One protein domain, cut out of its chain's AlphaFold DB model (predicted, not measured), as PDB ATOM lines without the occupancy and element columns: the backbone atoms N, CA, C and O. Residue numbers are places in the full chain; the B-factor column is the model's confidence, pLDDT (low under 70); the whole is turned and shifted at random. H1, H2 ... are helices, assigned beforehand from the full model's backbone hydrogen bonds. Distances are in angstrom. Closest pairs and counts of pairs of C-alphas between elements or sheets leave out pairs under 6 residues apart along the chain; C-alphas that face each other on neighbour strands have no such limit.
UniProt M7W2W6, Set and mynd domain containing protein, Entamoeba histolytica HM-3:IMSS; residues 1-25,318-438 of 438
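What this domain is: This is residues 1 to 25 and 318 to 438 of the 438 residues of the protein "Set and mynd domain containing protein" of Entamoeba histolytica HM-3:IMSS (UniProt M7W2W6). Helices H2, H3, H4 and H6 stand in a zigzag, each running opposite to the one before, with H1 slanting along the far side of H2 and the unnamed residues 1 to 25 looping beside H5 and H6 at the other end. H3, H4 and H6 form an up-and-down bundle, side by side with alternating directions. The printed part has 146 residues and seven named helices, H1 to H7 in chain order, with no named strand: all helix. It is compact, with a radius of gyration of the C-alphas of 15.3 A, spanning 43 by 38 by 31 A.

How they stand to each other: H1, residues 320 to 329, touches H2, residues 338 to 354, at Phe 323 and Leu 346, whose C-alphas are closest at 6.9 A. H2 and H3, residues 361 to 379, form a helical hairpin at a shallow tilt of 11 degrees; their closest C-alphas, of Ala 350 and Tyr 362, are 4.9 A apart. H3 touches H4, residues 381 to 404, with C-alphas 370 and 391 closest at 4.0 A. H4 touches H6, residues 412 to 422, with its residues 392 to 403 alone; C-alphas 399 and 413 are closest at 5.6 A. Every O i to N i+4 pair is within hydrogen-bond range in H1, H3, H6 and H7, residues 426 to 431, against 11 of 13 in H2 and 18 of 20 in H4; H5, residues 407 to 410, is too short for one.

Where its parts are: H1 begins at C-alpha 320 (-53.103, -0.821, 17.778). H3 measures 27.2 A and H4 34.8 A. H7 ends at C-alpha 431 (-43.859, 23.647, 4.832).

The domain as a whole: Residues 26 to 317 are not printed, a gap of 34.5 A between C-alphas 25 and 318. No link is long. Residues 1 to 4 and 435 to 438 have pLDDT under 70.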
ATOM      1  N   MET A   1     -39.276  21.028  38.288       43.22
ATOM      2  CA  MET A   1     -38.477  21.619  37.201       43.22
ATOM      3  C   MET A   1     -37.230  22.143  37.860       43.22
ATOM      4  O   MET A   1     -37.335  23.036  38.688       43.22
ATOM      5  N   ASP A   2     -36.108  21.489  37.605       41.12
ATOM      6  CA  ASP A   2     -34.818  22.002  38.036       41.12
ATOM      7  C   ASP A   2     -34.502  23.221  37.160       41.12
ATOM      8  O   ASP A   2     -34.398  23.104  35.941       41.12
ATOM      9  N   PHE A   3     -34.458  24.408  37.765       49.94
ATOM     10  CA  PHE A   3     -34.222  25.667  37.054       49.94
ATOM     11  C   PHE A   3     -32.770  25.804  36.558       49.94
ATOM     12  O   PHE A   3     -32.449  26.793  35.904       49.94
ATOM     13  N   SER A   4     -31.902  24.826  36.848       61.59
ATOM     14  CA  SER A   4     -30.519  24.772  36.362       61.59
ATOM     15  C   SER A   4     -30.362  24.121  34.980       61.59
ATOM     16  O   SER A   4     -29.332  24.305  34.333       61.59
ATOM     17  N   LEU A   5     -31.378  23.391  34.501       72.94
ATOM     18  CA  LEU A   5     -31.323  22.685  33.221       72.94
ATOM     19  C   LEU A   5     -31.502  23.644  32.039       72.94
ATOM     20  O   LEU A   5     -32.604  24.131  31.769       72.94
ATOM     21  N   LYS A   6     -30.404  23.890  31.318       87.75
ATOM     22  CA  LYS A   6     -30.413  24.592  30.032       87.75
ATOM     23  C   LYS A   6     -30.885  23.642  28.932       87.75
ATOM     24  O   LYS A   6     -30.444  22.498  28.875       87.75
ATOM     25  N   TYR A   7     -31.797  24.122  28.095       94.81
ATOM     26  CA  TYR A   7     -32.248  23.425  26.891       94.81
ATOM     27  C   TYR A   7     -31.537  24.038  25.678       94.81
ATOM     28  O   TYR A   7     -31.227  25.228  25.756       94.81
ATOM     29  N   PRO A   8     -31.315  23.274  24.593       96.06
ATOM     30  CA  PRO A   8     -30.778  23.824  23.351       96.06
ATOM     31  C   PRO A   8     -31.641  24.973  22.809       96.06
ATOM     32  O   PRO A   8     -32.870  24.945  22.920       96.06
ATOM     33  N   GLU A   9     -31.010  25.972  22.207       95.62
ATOM     34  CA  GLU A   9     -31.658  27.084  21.515       95.62
ATOM     35  C   GLU A   9     -31.302  27.078  20.020       95.62
ATOM     36  O   GLU A   9     -30.340  26.449  19.583       95.62
ATOM     37  N   ILE A  10     -32.112  27.757  19.198       95.56
ATOM     38  CA  ILE A  10     -31.837  27.871  17.760       95.56
ATOM     39  C   ILE A  10     -30.502  28.602  17.575       95.56
ATOM     40  O   ILE A  10     -30.351  29.732  18.040       95.56
ATOM     41  N   GLY A  11     -29.575  27.976  16.848       93.44
ATOM     42  CA  GLY A  11     -28.231  28.502  16.599       93.44
ATOM     43  C   GLY A  11     -27.157  27.982  17.555       93.44
ATOM     44  O   GLY A  11     -25.990  28.317  17.359       93.44
ATOM     45  N   ASP A  12     -27.512  27.163  18.549       95.56
ATOM     46  CA  ASP A  12     -26.517  26.440  19.340       95.56
ATOM     47  C   ASP A  12     -25.774  25.422  18.460       95.56
ATOM     48  O   ASP A  12     -26.386  24.640  17.736       95.56
ATOM     49  N   GLU A  13     -24.445  25.396  18.564       95.44
ATOM     50  CA  GLU A  13     -23.605  24.362  17.938       95.44
ATOM     51  C   GLU A  13     -23.448  23.127  18.843       95.44
ATOM     52  O   GLU A  13     -23.133  22.037  18.373       95.44
ATOM     53  N   PHE A  14     -23.674  23.278  20.153       96.44
ATOM     54  CA  PHE A  14     -23.469  22.231  21.154       96.44
ATOM     55  C   PHE A  14     -24.688  22.081  22.064       96.44
ATOM     56  O   PHE A  14     -25.250  23.072  22.527       96.44
ATOM     57  N   ASP A  15     -25.043  20.841  22.403       95.69
ATOM     58  CA  ASP A  15     -26.057  20.569  23.421       95.69
ATOM     59  C   ASP A  15     -25.528  21.046  24.796       95.69
ATOM     60  O   ASP A  15     -24.470  20.588  25.242       95.69
ATOM     61  N   PRO A  16     -26.235  21.937  25.515       93.50
ATOM     62  CA  PRO A  16     -25.747  22.508  26.770       93.50
ATOM     63  C   PRO A  16     -25.803  21.547  27.969       93.50
ATOM     64  O   PRO A  16     -25.193  21.841  28.999       93.50
ATOM     65  N   ARG A  17     -26.546  20.438  27.876       93.44
ATOM     66  CA  ARG A  17     -26.648  19.382  28.896       93.44
ATOM     67  C   ARG A  17     -25.556  18.327  28.713       93.44
ATOM     68  O   ARG A  17     -25.041  17.832  29.712       93.44
ATOM     69  N   TYR A  18     -25.228  17.971  27.472       93.00
ATOM     70  CA  TYR A  18     -24.268  16.904  27.159       93.00
ATOM     71  C   TYR A  18     -22.894  17.414  26.713       93.00
ATOM     72  O   TYR A  18     -21.935  16.649  26.742       93.00
ATOM     73  N   HIS A  19     -22.779  18.693  26.345       94.56
ATOM     74  CA  HIS A  19     -21.563  19.312  25.805       94.56
ATOM     75  C   HIS A  19     -21.014  18.581  24.571       94.56
ATOM     76  O   HIS A  19     -19.805  18.426  24.406       94.56
ATOM     77  N   VAL A  20     -21.921  18.132  23.705       95.19
ATOM     78  CA  VAL A  20     -21.616  17.439  22.448       95.19
ATOM     79  C   VAL A  20     -22.115  18.259  21.270       95.19
ATOM     80  O   VAL A  20     -23.069  19.022  21.419       95.19
ATOM     81  N   LEU A  21     -21.459  18.111  20.118       96.00
ATOM     82  CA  LEU A  21     -21.863  18.777  18.883       96.00
ATOM     83  C   LEU A  21     -23.300  18.375  18.524       96.00
ATOM     84  O   LEU A  21     -23.658  17.199  18.625       96.00
ATOM     85  N   ILE A  22     -24.107  19.348  18.115       96.38
ATOM     86  CA  ILE A  22     -25.436  19.104  17.564       96.38
ATOM     87  C   ILE A  22     -25.255  18.747  16.085       96.38
ATOM     88  O   ILE A  22     -24.742  19.573  15.332       96.38
ATOM     89  N   PRO A  23     -25.618  17.524  15.666       94.38
ATOM     90  CA  PRO A  23     -25.412  17.096  14.293       94.38
ATOM     91  C   PRO A  23     -26.369  17.795  13.333       94.38
ATOM     92  O   PRO A  23     -27.501  18.122  13.693       94.38
ATOM     93  N   SER A  24     -25.941  17.934  12.083       88.75
ATOM     94  CA  SER A  24     -26.733  18.491  10.995       88.75
ATOM     95  C   SER A  24     -26.959  17.472   9.880       88.75
ATOM     96  O   SER A  24     -26.098  16.656   9.560       88.75
ATOM     97  N   LYS A  25     -28.114  17.567   9.212       82.06
ATOM     98  CA  LYS A  25     -28.409  16.805   7.983       82.06
ATOM     99  C   LYS A  25     -27.509  17.205   6.804       82.06
ATOM    100  O   LYS A  25     -27.493  16.523   5.792       82.06
ATOM    101  N   SER A 318     -56.506   1.660  23.412       87.88
ATOM    102  CA  SER A 318     -55.124   1.181  23.274       87.88
ATOM    103  C   SER A 318     -54.924   0.130  22.178       87.88
ATOM    104  O   SER A 318     -53.787  -0.276  21.934       87.88
ATOM    105  N   HIS A 319     -55.990  -0.327  21.511       93.44
ATOM    106  CA  HIS A 319     -55.864  -1.295  20.428       93.44
ATOM    107  C   HIS A 319     -55.070  -0.680  19.266       93.44
ATOM    108  O   HIS A 319     -55.410   0.398  18.777       93.44
ATOM    109  N   ILE A 320     -54.049  -1.382  18.762       91.00
ATOM    110  CA  ILE A 320     -53.103  -0.821  17.778       91.00
ATOM    111  C   ILE A 320     -53.773  -0.264  16.515       91.00
ATOM    112  O   ILE A 320     -53.411   0.808  16.039       91.00
ATOM    113  N   TYR A 321     -54.801  -0.934  15.986       92.00
ATOM    114  CA  TYR A 321     -55.537  -0.442  14.821       92.00
ATOM    115  C   TYR A 321     -56.288   0.862  15.105       92.00
ATOM    116  O   TYR A 321     -56.394   1.716  14.218       92.00
ATOM    117  N   MET A 322     -56.780   1.033  16.335       91.06
ATOM    118  CA  MET A 322     -57.417   2.273  16.763       91.06
ATOM    119  C   MET A 322     -56.383   3.390  16.880       91.06
ATOM    120  O   MET A 322     -56.570   4.457  16.298       91.06
ATOM    121  N   PHE A 323     -55.262   3.111  17.546       89.94
ATOM    122  CA  PHE A 323     -54.155   4.050  17.688       89.94
ATOM    123  C   PHE A 323     -53.636   4.543  16.327       89.94
ATOM    124  O   PHE A 323     -53.616   5.750  16.085       89.94
ATOM    125  N   LYS A 324     -53.322   3.630  15.392       88.88
ATOM    126  CA  LYS A 324     -52.873   3.984  14.030       88.88
ATOM    127  C   LYS A 324     -53.915   4.810  13.269       88.88
ATOM    128  O   LYS A 324     -53.581   5.786  12.600       88.88
ATOM    129  N   THR A 325     -55.198   4.465  13.403       89.56
ATOM    130  CA  THR A 325     -56.285   5.228  12.769       89.56
ATOM    131  C   THR A 325     -56.350   6.655  13.304       89.56
ATOM    132  O   THR A 325     -56.386   7.591  12.506       89.56
ATOM    133  N   LEU A 326     -56.351   6.828  14.628       88.94
ATOM    134  CA  LEU A 326     -56.413   8.143  15.266       88.94
ATOM    135  C   LEU A 326     -55.215   9.006  14.895       88.94
ATOM    136  O   LEU A 326     -55.400  10.152  14.491       88.94
ATOM    137  N   ARG A 327     -54.011   8.435  14.956       88.38
ATOM    138  CA  ARG A 327     -52.776   9.119  14.577       88.38
ATOM    139  C   ARG A 327     -52.842   9.653  13.142       88.38
ATOM    140  O   ARG A 327     -52.486  10.795  12.896       88.38
ATOM    141  N   SER A 328     -53.383   8.875  12.203       84.75
ATOM    142  CA  SER A 328     -53.558   9.337  10.817       84.75
ATOM    143  C   SER A 328     -54.667  10.388  10.635       84.75
ATOM    144  O   SER A 328     -54.736  11.036   9.589       84.75
ATOM    145  N   PHE A 329     -55.591  10.512  11.592       87.19
ATOM    146  CA  PHE A 329     -56.745  11.410  11.508       87.19
ATOM    147  C   PHE A 329     -56.495  12.772  12.147       87.19
ATOM    148  O   PHE A 329     -57.053  13.751  11.672       87.19
ATOM    149  N   VAL A 330     -55.677  12.863  13.197       89.19
ATOM    150  CA  VAL A 330     -55.461  14.131  13.920       89.19
ATOM    151  C   VAL A 330     -54.879  15.254  13.054       89.19
ATOM    152  O   VAL A 330     -55.098  16.416  13.374       89.19
ATOM    153  N   PHE A 331     -54.229  14.927  11.937       85.25
ATOM    154  CA  PHE A 331     -53.728  15.902  10.959       85.25
ATOM    155  C   PHE A 331     -54.652  16.112   9.748       85.25
ATOM    156  O   PHE A 331     -54.380  16.946   8.893       85.25
ATOM    157  N   ASP A 332     -55.765  15.382   9.661       84.50
ATOM    158  CA  ASP A 332     -56.777  15.597   8.625       84.50
ATOM    159  C   ASP A 332     -57.566  16.878   8.938       84.50
ATOM    160  O   ASP A 332     -58.048  17.055  10.059       84.50
ATOM    161  N   GLU A 333     -57.764  17.755   7.952       80.75
ATOM    162  CA  GLU A 333     -58.512  19.012   8.126       80.75
ATOM    163  C   GLU A 333     -59.948  18.801   8.636       80.75
ATOM    164  O   GLU A 333     -60.547  19.698   9.234       80.75
ATOM    165  N   LYS A 334     -60.512  17.606   8.414       83.88
ATOM    166  CA  LYS A 334     -61.847  17.224   8.893       83.88
ATOM    167  C   LYS A 334     -61.857  16.830  10.369       83.88
ATOM    168  O   LYS A 334     -62.932  16.545  10.896       83.88
ATOM    169  N   CYS A 335     -60.704  16.769  11.034       85.94
ATOM    170  CA  CYS A 335     -60.622  16.495  12.459       85.94
ATOM    171  C   CYS A 335     -61.162  17.685  13.260       85.94
ATOM    172  O   CYS A 335     -60.554  18.756  13.260       85.94
ATOM    173  N   PRO A 336     -62.301  17.535  13.964       80.69
ATOM    174  CA  PRO A 336     -62.938  18.671  14.621       80.69
ATOM    175  C   PRO A 336     -62.153  19.147  15.848       80.69
ATOM    176  O   PRO A 336     -62.193  20.330  16.175       80.69
ATOM    177  N   ASN A 337     -61.459  18.237  16.541       85.88
ATOM    178  CA  ASN A 337     -60.702  18.566  17.743       85.88
ATOM    179  C   ASN A 337     -59.452  17.679  17.898       85.88
ATOM    180  O   ASN A 337     -59.463  16.717  18.672       85.88
ATOM    181  N   PRO A 338     -58.376  17.974  17.151       90.62
ATOM    182  CA  PRO A 338     -57.153  17.179  17.205       90.62
ATOM    183  C   PRO A 338     -56.461  17.261  18.569       90.62
ATOM    184  O   PRO A 338     -55.929  16.257  19.033       90.62
ATOM    185  N   LEU A 339     -56.523  18.414  19.248       93.56
ATOM    186  CA  LEU A 339     -55.853  18.618  20.535       93.56
ATOM    187  C   LEU A 339     -56.411  17.690  21.625       93.56
ATOM    188  O   LEU A 339     -55.636  17.033  22.312       93.56
ATOM    189  N   ILE A 340     -57.741  17.551  21.720       92.75
ATOM    190  CA  ILE A 340     -58.369  16.608  22.664       92.75
ATOM    191  C   ILE A 340     -57.964  15.161  22.354       92.75
ATOM    192  O   ILE A 340     -57.679  14.392  23.268       92.75
ATOM    193  N   LEU A 341     -57.897  14.771  21.076       93.00
ATOM    194  CA  LEU A 341     -57.480  13.414  20.707       93.00
ATOM    195  C   LEU A 341     -56.023  13.125  21.087       93.00
ATOM    196  O   LEU A 341     -55.710  11.999  21.483       93.00
ATOM    197  N   PHE A 342     -55.137  14.118  20.997       95.50
ATOM    198  CA  PHE A 342     -53.781  13.980  21.516       95.50
ATOM    199  C   PHE A 342     -53.775  13.796  23.034       95.50
ATOM    200  O   PHE A 342     -53.179  12.834  23.520       95.50
ATOM    201  N   GLU A 343     -54.459  14.676  23.765       94.56
ATOM    202  CA  GLU A 343     -54.449  14.700  25.233       94.56
ATOM    203  C   GLU A 343     -55.078  13.456  25.858       94.56
ATOM    204  O   GLU A 343     -54.479  12.838  26.739       94.56
ATOM    205  N   ASP A 344     -56.252  13.061  25.375       92.19
ATOM    206  CA  ASP A 344     -57.055  12.022  26.016       92.19
ATOM    207  C   ASP A 344     -56.734  10.619  25.489       92.19
ATOM    208  O   ASP A 344     -57.063   9.620  26.134       92.19
ATOM    209  N   CYS A 345     -56.123  10.515  24.300       92.00
ATOM    210  CA  CYS A 345     -55.876   9.232  23.641       92.00
ATOM    211  C   CYS A 345     -54.408   9.034  23.257       92.00
ATOM    212  O   CYS A 345     -53.750   8.171  23.837       92.00
ATOM    213  N   LEU A 346     -53.885   9.780  22.278       93.94
ATOM    214  CA  LEU A 346     -52.598   9.436  21.659       93.94
ATOM    215  C   LEU A 346     -51.426   9.532  22.640       93.94
ATOM    216  O   LEU A 346     -50.640   8.591  22.712       93.94
ATOM    217  N   VAL A 347     -51.325  10.613  23.419       95.19
ATOM    218  CA  VAL A 347     -50.228  10.816  24.380       95.19
ATOM    219  C   VAL A 347     -50.267   9.767  25.507       95.19
ATOM    220  O   VAL A 347     -49.235   9.126  25.732       95.19
ATOM    221  N   PRO A 348     -51.406   9.504  26.189       93.44
ATOM    222  CA  PRO A 348     -51.489   8.438  27.190       93.44
ATOM    223  C   PRO A 348     -51.171   7.047  26.638       93.44
ATOM    224  O   PRO A 348     -50.467   6.280  27.297       93.44
ATOM    225  N   ILE A 349     -51.662   6.717  25.436       90.75
ATOM    226  CA  ILE A 349     -51.383   5.422  24.803       90.75
ATOM    227  C   ILE A 349     -49.897   5.321  24.475       90.75
ATOM    228  O   ILE A 349     -49.276   4.344  24.867       90.75
ATOM    229  N   ALA A 350     -49.310   6.320  23.816       92.12
ATOM    230  CA  ALA A 350     -47.894   6.305  23.458       92.12
ATOM    231  C   ALA A 350     -46.995   6.168  24.694       92.12
ATOM    232  O   ALA A 350     -46.063   5.367  24.688       92.12
ATOM    233  N   LYS A 351     -47.334   6.864  25.788       92.06
ATOM    234  CA  LYS A 351     -46.639   6.722  27.072       92.06
ATOM    235  C   LYS A 351     -46.743   5.302  27.627       92.06
ATOM    236  O   LYS A 351     -45.734   4.722  28.011       92.06
ATOM    237  N   TYR A 352     -47.946   4.729  27.665       88.38
ATOM    238  CA  TYR A 352     -48.135   3.347  28.106       88.38
ATOM    239  C   TYR A 352     -47.325   2.370  27.246       88.38
ATOM    240  O   TYR A 352     -46.602   1.534  27.779       88.38
ATOM    241  N   GLN A 353     -47.383   2.521  25.924       84.38
ATOM    242  CA  GLN A 353     -46.690   1.635  24.997       84.38
ATOM    243  C   GLN A 353     -45.170   1.740  25.098       84.38
ATOM    244  O   GLN A 353     -44.506   0.714  25.047       84.38
ATOM    245  N   SER A 354     -44.627   2.932  25.357       85.69
ATOM    246  CA  SER A 354     -43.183   3.108  25.561       85.69
ATOM    247  C   SER A 354     -42.608   2.327  26.750       85.69
ATOM    248  O   SER A 354     -41.413   2.067  26.784       85.69
ATOM    249  N   SER A 355     -43.451   1.902  27.702       81.69
ATOM    250  CA  SER A 355     -43.038   0.995  28.786       81.69
ATOM    251  C   SER A 355     -42.958  -0.481  28.362       81.69
ATOM    252  O   SER A 355     -42.475  -1.322  29.122       81.69
ATOM    253  N   LEU A 356     -43.459  -0.808  27.168       80.50
ATOM    254  CA  LEU A 356     -43.548  -2.161  26.627       80.50
ATOM    255  C   LEU A 356     -42.576  -2.373  25.468       80.50
ATOM    256  O   LEU A 356     -41.899  -3.395  25.463       80.50
ATOM    257  N   CYS A 357     -42.536  -1.455  24.501       81.44
ATOM    258  CA  CYS A 357     -41.643  -1.490  23.343       81.44
ATOM    259  C   CYS A 357     -41.678  -0.159  22.576       81.44
ATOM    260  O   CYS A 357     -42.477   0.731  22.880       81.44
ATOM    261  N   HIS A 358     -40.837  -0.038  21.550       79.12
ATOM    262  CA  HIS A 358     -40.716   1.114  20.656       79.12
ATOM    263  C   HIS A 358     -40.543   2.420  21.412       79.12
ATOM    264  O   HIS A 358     -41.382   3.325  21.349       79.12
ATOM    265  N   SER A 359     -39.419   2.519  22.114       80.00
ATOM    266  CA  SER A 359     -39.117   3.638  23.006       80.00
ATOM    267  C   SER A 359     -39.303   5.011  22.347       80.00
ATOM    268  O   SER A 359     -39.826   5.902  23.005       80.00
ATOM    269  N   ARG A 360     -39.013   5.177  21.048       87.50
ATOM    270  CA  ARG A 360     -39.159   6.443  20.288       87.50
ATOM    271  C   ARG A 360     -40.604   6.911  20.048       87.50
ATOM    272  O   ARG A 360     -40.819   8.076  19.718       87.50
ATOM    273  N   LEU A 361     -41.614   6.047  20.210       89.25
ATOM    274  CA  LEU A 361     -43.006   6.397  19.887       89.25
ATOM    275  C   LEU A 361     -43.529   7.558  20.745       89.25
ATOM    276  O   LEU A 361     -44.294   8.393  20.264       89.25
ATOM    277  N   TYR A 362     -43.136   7.614  22.017       94.00
ATOM    278  CA  TYR A 362     -43.656   8.620  22.938       94.00
ATOM    279  C   TYR A 362     -43.160  10.035  22.615       94.00
ATOM    280  O   TYR A 362     -43.984  10.949  22.553       94.00
ATOM    281  N   SER A 363     -41.863  10.219  22.334       94.88
ATOM    282  CA  SER A 363     -41.326  11.516  21.888       94.88
ATOM    283  C   SER A 363     -41.959  11.965  20.575       94.88
ATOM    284  O   SER A 363     -42.443  13.091  20.507       94.88
ATOM    285  N   ALA A 364     -42.082  11.065  19.594       93.12
ATOM    286  CA  ALA A 364     -42.685  11.389  18.301       93.12
ATOM    287  C   ALA A 364     -44.138  11.886  18.432       93.12
ATOM    288  O   ALA A 364     -44.554  12.827  17.758       93.12
ATOM    289  N   ILE A 365     -44.932  11.286  19.329       94.81
ATOM    290  CA  ILE A 365     -46.318  11.715  19.575       94.81
ATOM    291  C   ILE A 365     -46.381  13.056  20.322       94.81
ATOM    292  O   ILE A 365     -47.283  13.852  20.058       94.81
ATOM    293  N   LEU A 366     -45.440  13.333  21.229       97.06
ATOM    294  CA  LEU A 366     -45.333  14.638  21.891       97.06
ATOM    295  C   LEU A 366     -44.957  15.747  20.897       97.06
ATOM    296  O   LEU A 366     -45.552  16.823  20.934       97.06
ATOM    297  N   GLU A 367     -44.020  15.476  19.991       96.06
ATOM    298  CA  GLU A 367     -43.610  16.397  18.925       96.06
ATOM    299  C   GLU A 367     -44.787  16.683  17.984       96.06
ATOM    300  O   GLU A 367     -45.181  17.835  17.807       96.06
ATOM    301  N   GLN A 368     -45.464  15.638  17.502       94.94
ATOM    302  CA  GLN A 368     -46.693  15.757  16.710       94.94
ATOM    303  C   GLN A 368     -47.782  16.580  17.412       94.94
ATOM    304  O   GLN A 368     -48.456  17.397  16.778       94.94
ATOM    305  N   PHE A 369     -47.941  16.410  18.726       96.75
ATOM    306  CA  PHE A 369     -48.884  17.211  19.498       96.75
ATOM    307  C   PHE A 369     -48.467  18.688  19.561       96.75
ATOM    308  O   PHE A 369     -49.311  19.573  19.406       96.75
ATOM    309  N   GLY A 370     -47.172  18.970  19.728       96.69
ATOM    310  CA  GLY A 370     -46.630  20.326  19.649       96.69
ATOM    311  C   GLY A 370     -46.916  20.990  18.300       96.69
ATOM    312  O   GLY A 370     -47.433  22.106  18.269       96.69
ATOM    313  N   VAL A 371     -46.703  20.280  17.189       95.06
ATOM    314  CA  VAL A 371     -47.035  20.775  15.839       95.06
ATOM    315  C   VAL A 371     -48.529  21.070  15.704       95.06
ATOM    316  O   VAL A 371     -48.913  22.137  15.220       95.06
ATOM    317  N   ALA A 372     -49.395  20.169  16.176       93.88
ATOM    318  CA  ALA A 372     -50.842  20.377  16.147       93.88
ATOM    319  C   ALA A 372     -51.269  21.619  16.953       93.88
ATOM    320  O   ALA A 372     -52.147  22.366  16.514       93.88
ATOM    321  N   LEU A 373     -50.629  21.877  18.099       95.69
ATOM    322  CA  LEU A 373     -50.846  23.083  18.902       95.69
ATOM    323  C   LEU A 373     -50.432  24.352  18.149       95.69
ATOM    324  O   LEU A 373     -51.192  25.319  18.155       95.69
ATOM    325  N   LEU A 374     -49.283  24.351  17.467       95.12
ATOM    326  CA  LEU A 374     -48.830  25.494  16.668       95.12
ATOM    327  C   LEU A 374     -49.770  25.771  15.482       95.12
ATOM    328  O   LEU A 374     -50.197  26.910  15.282       95.12
ATOM    329  N   LYS A 375     -50.195  24.728  14.753       92.00
ATOM    330  CA  LYS A 375     -51.192  24.863  13.672       92.00
ATOM    331  C   LYS A 375     -52.535  25.388  14.203       92.00
ATOM    332  O   LYS A 375     -53.184  26.211  13.555       92.00
ATOM    333  N   TYR A 376     -52.948  24.962  15.399       91.44
ATOM    334  CA  TYR A 376     -54.165  25.457  16.047       91.44
ATOM    335  C   TYR A 376     -54.045  26.926  16.485       91.44
ATOM    336  O   TYR A 376     -54.975  27.699  16.255       91.44
ATOM    337  N   ALA A 377     -52.900  27.326  17.049       92.19
ATOM    338  CA  ALA A 377     -52.607  28.703  17.459       92.19
ATOM    339  C   ALA A 377     -52.784  29.694  16.298       92.19
ATOM    340  O   ALA A 377     -53.400  30.747  16.464       92.19
ATOM    341  N   LYS A 378     -52.321  29.305  15.103       88.69
ATOM    342  CA  LYS A 378     -52.486  30.077  13.865       88.69
ATOM    343  C   LYS A 378     -53.952  30.245  13.463       88.69
ATOM    344  O   LYS A 378     -54.369  31.323  13.051       88.69
ATOM    345  N   LYS A 379     -54.752  29.183  13.585       87.06
ATOM    346  CA  LYS A 379     -56.178  29.203  13.219       87.06
ATOM    347  C   LYS A 379     -57.039  29.980  14.222       87.06
ATOM    348  O   LYS A 379     -58.063  30.536  13.829       87.06
ATOM    349  N   TYR A 380     -56.639  30.027  15.497       86.50
ATOM    350  CA  TYR A 380     -57.418  30.627  16.586       86.50
ATOM    351  C   TYR A 380     -56.570  31.579  17.458       86.50
ATOM    352  O   TYR A 380     -56.115  31.196  18.541       86.50
ATOM    353  N   PRO A 381     -56.425  32.858  17.054       80.38
ATOM    354  CA  PRO A 381     -55.510  33.810  17.693       80.38
ATOM    355  C   PRO A 381     -55.730  34.028  19.198       80.38
ATOM    356  O   PRO A 381     -54.773  34.229  19.941       80.38
ATOM    357  N   PHE A 382     -56.974  33.932  19.681       83.00
ATOM    358  CA  PHE A 382     -57.315  34.153  21.094       83.00
ATOM    359  C   PHE A 382     -56.701  33.128  22.062       83.00
ATOM    360  O   PHE A 382     -56.629  33.394  23.259       83.00
ATOM    361  N   GLN A 383     -56.266  31.966  21.567       84.38
ATOM    362  CA  GLN A 383     -55.605  30.924  22.363       84.38
ATOM    363  C   GLN A 383     -54.130  30.743  21.979       84.38
ATOM    364  O   GLN A 383     -53.480  29.822  22.474       84.38
ATOM    365  N   SER A 384     -53.590  31.623  21.125       87.81
ATOM    366  CA  SER A 384     -52.276  31.445  20.502       87.81
ATOM    367  C   SER A 384     -51.154  31.270  21.527       87.81
ATOM    368  O   SER A 384     -50.455  30.259  21.492       87.81
ATOM    369  N   GLN A 385     -51.055  32.169  22.515       93.50
ATOM    370  CA  GLN A 385     -50.014  32.093  23.548       93.50
ATOM    371  C   GLN A 385     -50.080  30.783  24.343       93.50
ATOM    372  O   GLN A 385     -49.069  30.113  24.530       93.50
ATOM    373  N   PHE A 386     -51.282  30.373  24.759       94.50
ATOM    374  CA  PHE A 386     -51.475  29.122  25.494       94.50
ATOM    375  C   PHE A 386     -51.021  27.907  24.674       94.50
ATOM    376  O   PHE A 386     -50.330  27.026  25.190       94.50
ATOM    377  N   CYS A 387     -51.397  27.856  23.394       95.69
ATOM    378  CA  CYS A 387     -51.008  26.776  22.495       95.69
ATOM    379  C   CYS A 387     -49.493  26.753  22.253       95.69
ATOM    380  O   CYS A 387     -48.898  25.680  22.325       95.69
ATOM    381  N   GLN A 388     -48.866  27.909  22.035       96.12
ATOM    382  CA  GLN A 388     -47.418  28.043  21.858       96.12
ATOM    383  C   GLN A 388     -46.637  27.607  23.109       96.12
ATOM    384  O   GLN A 388     -45.702  26.809  23.010       96.12
ATOM    385  N   ASP A 389     -47.060  28.041  24.298       96.69
ATOM    386  CA  ASP A 389     -46.442  27.643  25.569       96.69
ATOM    387  C   ASP A 389     -46.570  26.131  25.801       96.69
ATOM    388  O   ASP A 389     -45.617  25.456  26.213       96.69
ATOM    389  N   LYS A 390     -47.747  25.569  25.498       97.31
ATOM    390  CA  LYS A 390     -47.991  24.127  25.601       97.31
ATOM    391  C   LYS A 390     -47.166  23.346  24.577       97.31
ATOM    392  O   LYS A 390     -46.601  22.321  24.953       97.31
ATOM    393  N   ALA A 391     -47.031  23.834  23.343       97.81
ATOM    394  CA  ALA A 391     -46.194  23.219  22.314       97.81
ATOM    395  C   ALA A 391     -44.731  23.164  22.766       97.81
ATOM    396  O   ALA A 391     -44.140  22.086  22.803       97.81
ATOM    397  N   LYS A 392     -44.188  24.289  23.257       97.56
ATOM    398  CA  LYS A 392     -42.829  24.348  23.817       97.56
ATOM    399  C   LYS A 392     -42.637  23.340  24.951       97.56
ATOM    400  O   LYS A 392     -41.595  22.693  25.033       97.56
ATOM    401  N   LYS A 393     -43.641  23.171  25.819       97.56
ATOM    402  CA  LYS A 393     -43.617  22.158  26.886       97.56
ATOM    403  C   LYS A 393     -43.606  20.726  26.338       97.56
ATOM    404  O   LYS A 393     -42.893  19.891  26.894       97.56
ATOM    405  N   MET A 394     -44.375  20.428  25.288       98.00
ATOM    406  CA  MET A 394     -44.371  19.103  24.653       98.00
ATOM    407  C   MET A 394     -43.011  18.793  24.031       98.00
ATOM    408  O   MET A 394     -42.450  17.746  24.336       98.00
ATOM    409  N   PHE A 395     -42.428  19.738  23.288       98.25
ATOM    410  CA  PHE A 395     -41.090  19.588  22.710       98.25
ATOM    411  C   PHE A 395     -40.011  19.381  23.780       98.25
ATOM    412  O   PHE A 395     -39.191  18.479  23.656       98.25
ATOM    413  N   LYS A 396     -40.052  20.133  24.891       97.56
ATOM    414  CA  LYS A 396     -39.128  19.912  26.022       97.56
ATOM    415  C   LYS A 396     -39.282  18.527  26.644       97.56
ATOM    416  O   LYS A 396     -38.291  17.885  26.967       97.56
ATOM    417  N   THR A 397     -40.524  18.064  26.795       97.31
ATOM    418  CA  THR A 397     -40.805  16.726  27.338       97.31
ATOM    419  C   THR A 397     -40.286  15.636  26.396       97.31
ATOM    420  O   THR A 397     -39.738  14.644  26.866       97.31
ATOM    421  N   ALA A 398     -40.421  15.827  25.079       97.38
ATOM    422  CA  ALA A 398     -39.877  14.922  24.072       97.38
ATOM    423  C   ALA A 398     -38.341  14.888  24.106       97.38
ATOM    424  O   ALA A 398     -37.773  13.799  24.158       97.38
ATOM    425  N   TYR A 399     -37.685  16.052  24.180       97.38
ATOM    426  CA  TYR A 399     -36.233  16.174  24.359       97.38
ATOM    427  C   TYR A 399     -35.743  15.435  25.609       97.38
ATOM    428  O   TYR A 399     -34.869  14.574  25.517       97.38
ATOM    429  N   ASP A 400     -36.335  15.721  26.775       95.75
ATOM    430  CA  ASP A 400     -35.954  15.087  28.044       95.75
ATOM    431  C   ASP A 400     -36.124  13.565  27.983       95.75
ATOM    432  O   ASP A 400     -35.285  12.812  28.480       95.75
ATOM    433  N   TYR A 401     -37.188  13.106  27.330       95.12
ATOM    434  CA  TYR A 401     -37.431  11.689  27.141       95.12
ATOM    435  C   TYR A 401     -36.409  11.048  26.187       95.12
ATOM    436  O   TYR A 401     -35.813  10.043  26.560       95.12
ATOM    437  N   ARG A 402     -36.092  11.646  25.029       94.69
ATOM    438  CA  ARG A 402     -35.013  11.162  24.137       94.69
ATOM    439  C   ARG A 402     -33.655  11.116  24.847       94.69
ATOM    440  O   ARG A 402     -32.919  10.144  24.702       94.69
ATOM    441  N   CYS A 403     -33.354  12.112  25.680       94.25
ATOM    442  CA  CYS A 403     -32.161  12.121  26.529       94.25
ATOM    443  C   CYS A 403     -32.124  10.918  27.484       94.25
ATOM    444  O   CYS A 403     -31.081  10.287  27.634       94.25
ATOM    445  N   SER A 404     -33.267  10.553  28.082       91.44
ATOM    446  CA  SER A 404     -33.379   9.364  28.945       91.44
ATOM    447  C   SER A 404     -33.210   8.034  28.202       91.44
ATOM    448  O   SER A 404     -32.903   7.021  28.825       91.44
ATOM    449  N   LEU A 405     -33.369   8.045  26.876       91.25
ATOM    450  CA  LEU A 405     -33.063   6.925  25.985       91.25
ATOM    451  C   LEU A 405     -31.610   6.962  25.484       91.25
ATOM    452  O   LEU A 405     -31.288   6.280  24.526       91.25
ATOM    453  N   GLY A 406     -30.741   7.803  26.051       92.50
ATOM    454  CA  GLY A 406     -29.338   7.911  25.648       92.50
ATOM    455  C   GLY A 406     -29.090   8.703  24.358       92.50
ATOM    456  O   GLY A 406     -27.941   8.899  23.989       92.50
ATOM    457  N   MET A 407     -30.117   9.249  23.696       94.88
ATOM    458  CA  MET A 407     -29.949  10.012  22.440       94.88
ATOM    459  C   MET A 407     -29.315  11.399  22.634       94.88
ATOM    460  O   MET A 407     -28.972  12.076  21.667       94.88
ATOM    461  N   GLY A 408     -29.170  11.860  23.878       95.00
ATOM    462  CA  GLY A 408     -28.503  13.130  24.175       95.00
ATOM    463  C   GLY A 408     -26.984  13.078  23.985       95.00
ATOM    464  O   GLY A 408     -26.378  14.083  23.629       95.00
ATOM    465  N   ILE A 409     -26.365  11.899  24.131       94.25
ATOM    466  CA  ILE A 409     -24.899  11.739  24.080       94.25
ATOM    467  C   ILE A 409     -24.300  11.981  22.688       94.25
ATOM    468  O   ILE A 409     -23.089  12.114  22.562       94.25
ATOM    469  N   THR A 410     -25.132  12.005  21.644       95.00
ATOM    470  CA  THR A 410     -24.713  12.241  20.255       95.00
ATOM    471  C   THR A 410     -25.250  13.559  19.697       95.00
ATOM    472  O   THR A 410     -25.197  13.765  18.492       95.00
ATOM    473  N   GLY A 411     -25.876  14.397  20.532       95.88
ATOM    474  CA  GLY A 411     -26.555  15.620  20.091       95.88
ATOM    475  C   GLY A 411     -27.858  15.382  19.317       95.88
ATOM    476  O   GLY A 411     -28.578  16.336  19.035       95.88
ATOM    477  N   TYR A 412     -28.224  14.124  19.038       96.06
ATOM    478  CA  TYR A 412     -29.432  13.756  18.292       96.06
ATOM    479  C   TYR A 412     -30.690  14.364  18.926       96.06
ATOM    480  O   TYR A 412     -31.500  14.995  18.251       96.06
ATOM    481  N   ALA A 413     -30.845  14.225  20.250       96.06
ATOM    482  CA  ALA A 413     -32.003  14.780  20.949       96.06
ATOM    483  C   ALA A 413     -32.093  16.310  20.804       96.06
ATOM    484  O   ALA A 413     -33.196  16.841  20.675       96.06
ATOM    485  N   ALA A 414     -30.953  17.006  20.819       97.19
ATOM    486  CA  ALA A 414     -30.903  18.453  20.647       97.19
ATOM    487  C   ALA A 414     -31.294  18.877  19.237       97.19
ATOM    488  O   ALA A 414     -32.083  19.808  19.108       97.19
ATOM    489  N   GLN A 415     -30.814  18.172  18.210       96.38
ATOM    490  CA  GLN A 415     -31.182  18.469  16.831       96.38
ATOM    491  C   GLN A 415     -32.697  18.352  16.622       96.38
ATOM    492  O   GLN A 415     -33.327  19.303  16.169       96.38
ATOM    493  N   GLU A 416     -33.310  17.240  17.041       95.31
ATOM    494  CA  GLU A 416     -34.768  17.045  16.947       95.31
ATOM    495  C   GLU A 416     -35.545  18.147  17.691       95.31
ATOM    496  O   GLU A 416     -36.588  18.628  17.240       95.31
ATOM    497  N   TYR A 417     -35.029  18.569  18.851       97.12
ATOM    498  CA  TYR A 417     -35.625  19.646  19.633       97.12
ATOM    499  C   TYR A 417     -35.521  21.000  18.927       97.12
ATOM    500  O   TYR A 417     -36.508  21.737  18.896       97.12
ATOM    501  N   ILE A 418     -34.363  21.319  18.343       96.75
ATOM    502  CA  ILE A 418     -34.150  22.546  17.573       96.75
ATOM    503  C   ILE A 418     -35.063  22.556  16.350       96.75
ATOM    504  O   ILE A 418     -35.779  23.539  16.177       96.75
ATOM    505  N   GLU A 419     -35.152  21.465  15.583       94.50
ATOM    506  CA  GLU A 419     -36.083  21.359  14.448       94.50
ATOM    507  C   GLU A 419     -37.528  21.659  14.876       94.50
ATOM    508  O   GLU A 419     -38.237  22.403  14.202       94.50
ATOM    509  N   CYS A 420     -37.954  21.184  16.052       96.44
ATOM    510  CA  CYS A 420     -39.263  21.532  16.608       96.44
ATOM    511  C   CYS A 420     -39.392  23.017  16.997       96.44
ATOM    512  O   CYS A 420     -40.465  23.604  16.832       96.44
ATOM    513  N   LEU A 421     -38.338  23.641  17.535       97.12
ATOM    514  CA  LEU A 421     -38.329  25.073  17.856       97.12
ATOM    515  C   LEU A 421     -38.395  25.945  16.601       97.12
ATOM    516  O   LEU A 421     -39.018  27.006  16.622       97.12
ATOM    517  N   GLU A 422     -37.801  25.498  15.502       96.31
ATOM    518  CA  GLU A 422     -37.867  26.206  14.230       96.31
ATOM    519  C   GLU A 422     -39.297  26.297  13.676       96.31
ATOM    520  O   GLU A 422     -39.606  27.232  12.943       96.31
ATOM    521  N   LEU A 423     -40.203  25.399  14.079       96.75
ATOM    522  CA  LEU A 423     -41.618  25.421  13.679       96.75
ATOM    523  C   LEU A 423     -42.433  26.551  14.321       96.75
ATOM    524  O   LEU A 423     -43.604  26.725  13.987       96.75
ATOM    525  N   PHE A 424     -41.846  27.327  15.237       96.00
ATOM    526  CA  PHE A 424     -42.451  28.586  15.676       96.00
ATOM    527  C   PHE A 424     -42.394  29.663  14.580       96.00
ATOM    528  O   PHE A 424     -43.178  30.609  14.633       96.00
ATOM    529  N   ASP A 425     -41.516  29.511  13.582       95.31
ATOM    530  CA  ASP A 425     -41.564  30.292  12.348       95.31
ATOM    531  C   ASP A 425     -42.733  29.825  11.466       95.31
ATOM    532  O   ASP A 425     -42.865  28.644  11.131       95.31
ATOM    533  N   GLU A 426     -43.596  30.762  11.067       90.50
ATOM    534  CA  GLU A 426     -44.828  30.436  10.343       90.50
ATOM    535  C   GLU A 426     -44.572  29.803   8.972       90.50
ATOM    536  O   GLU A 426     -45.315  28.909   8.562       90.50
ATOM    537  N   HIS A 427     -43.531  30.243   8.267       93.19
ATOM    538  CA  HIS A 427     -43.206  29.736   6.941       93.19
ATOM    539  C   HIS A 427     -42.635  28.312   7.025       93.19
ATOM    540  O   HIS A 427     -42.959  27.464   6.190       93.19
ATOM    541  N   LYS A 428     -41.835  28.011   8.057       94.38
ATOM    542  CA  LYS A 428     -41.393  26.635   8.339       94.38
ATOM    543  C   LYS A 428     -42.566  25.732   8.729       94.38
ATOM    544  O   LYS A 428     -42.673  24.628   8.201       94.38
ATOM    545  N   LEU A 429     -43.492  26.211   9.565       93.88
ATOM    546  CA  LEU A 429     -44.684  25.451   9.959       93.88
ATOM    547  C   LEU A 429     -45.609  25.113   8.778       93.88
ATOM    548  O   LEU A 429     -46.206  24.038   8.756       93.88
ATOM    549  N   GLU A 430     -45.751  26.017   7.805       89.44
ATOM    550  CA  GLU A 430     -46.540  25.778   6.585       89.44
ATOM    551  C   GLU A 430     -45.932  24.700   5.687       89.44
ATOM    552  O   GLU A 430     -46.668  23.925   5.078       89.44
ATOM    553  N   LYS A 431     -44.599  24.643   5.617       88.75
ATOM    554  CA  LYS A 431     -43.859  23.647   4.832       88.75
ATOM    555  C   LYS A 431     -43.687  22.314   5.554       88.75
ATOM    556  O   LYS A 431     -43.299  21.339   4.918       88.75
ATOM    557  N   TYR A 432     -43.971  22.262   6.855       87.56
ATOM    558  CA  TYR A 432     -43.838  21.047   7.642       87.56
ATOM    559  C   TYR A 432     -44.861  19.994   7.210       87.56
ATOM    560  O   TYR A 432     -46.064  20.106   7.482       87.56
ATOM    561  N   THR A 433     -44.352  18.949   6.570       78.94
ATOM    562  CA  THR A 433     -45.061  17.703   6.302       78.94
ATOM    563  C   THR A 433     -44.920  16.772   7.495       78.94
ATOM    564  O   THR A 433     -43.810  16.486   7.940       78.94
ATOM    565  N   GLU A 434     -46.037  16.275   8.019       71.38
ATOM    566  CA  GLU A 434     -45.981  15.318   9.115       71.38
ATOM    567  C   GLU A 434     -45.398  13.977   8.658       71.38
ATOM    568  O   GLU A 434     -45.773  13.448   7.614       71.38
ATOM    569  N   TYR A 435     -44.546  13.377   9.491       62.66
ATOM    570  CA  TYR A 435     -44.055  12.018   9.273       62.66
ATOM    571  C   TYR A 435     -45.214  11.010   9.222       62.66
ATOM    572  O   TYR A 435     -45.860  10.708  10.239       62.66
ATOM    573  N   VAL A 436     -45.458  10.460   8.030       52.09
ATOM    574  CA  VAL A 436     -46.497   9.447   7.776       52.09
ATOM    575  C   VAL A 436     -45.993   8.023   8.070       52.09
ATOM    576  O   VAL A 436     -46.802   7.112   8.238       52.09
ATOM    577  N   GLU A 437     -44.679   7.823   8.191       43.69
ATOM    578  CA  GLU A 437     -44.039   6.499   8.224       43.69
ATOM    579  C   GLU A 437     -44.098   5.767   9.574       43.69
ATOM    580  O   GLU A 437     -43.064   5.504  10.172       43.69
ATOM    581  N   TYR A 438     -45.288   5.416  10.084       42.72
ATOM    582  CA  TYR A 438     -45.428   4.560  11.284       42.72
ATOM    583  C   TYR A 438     -46.793   3.839  11.399       42.72
ATOM    584  O   TYR A 438     -47.830   4.520  11.591       42.72
TER     585      TYR A 438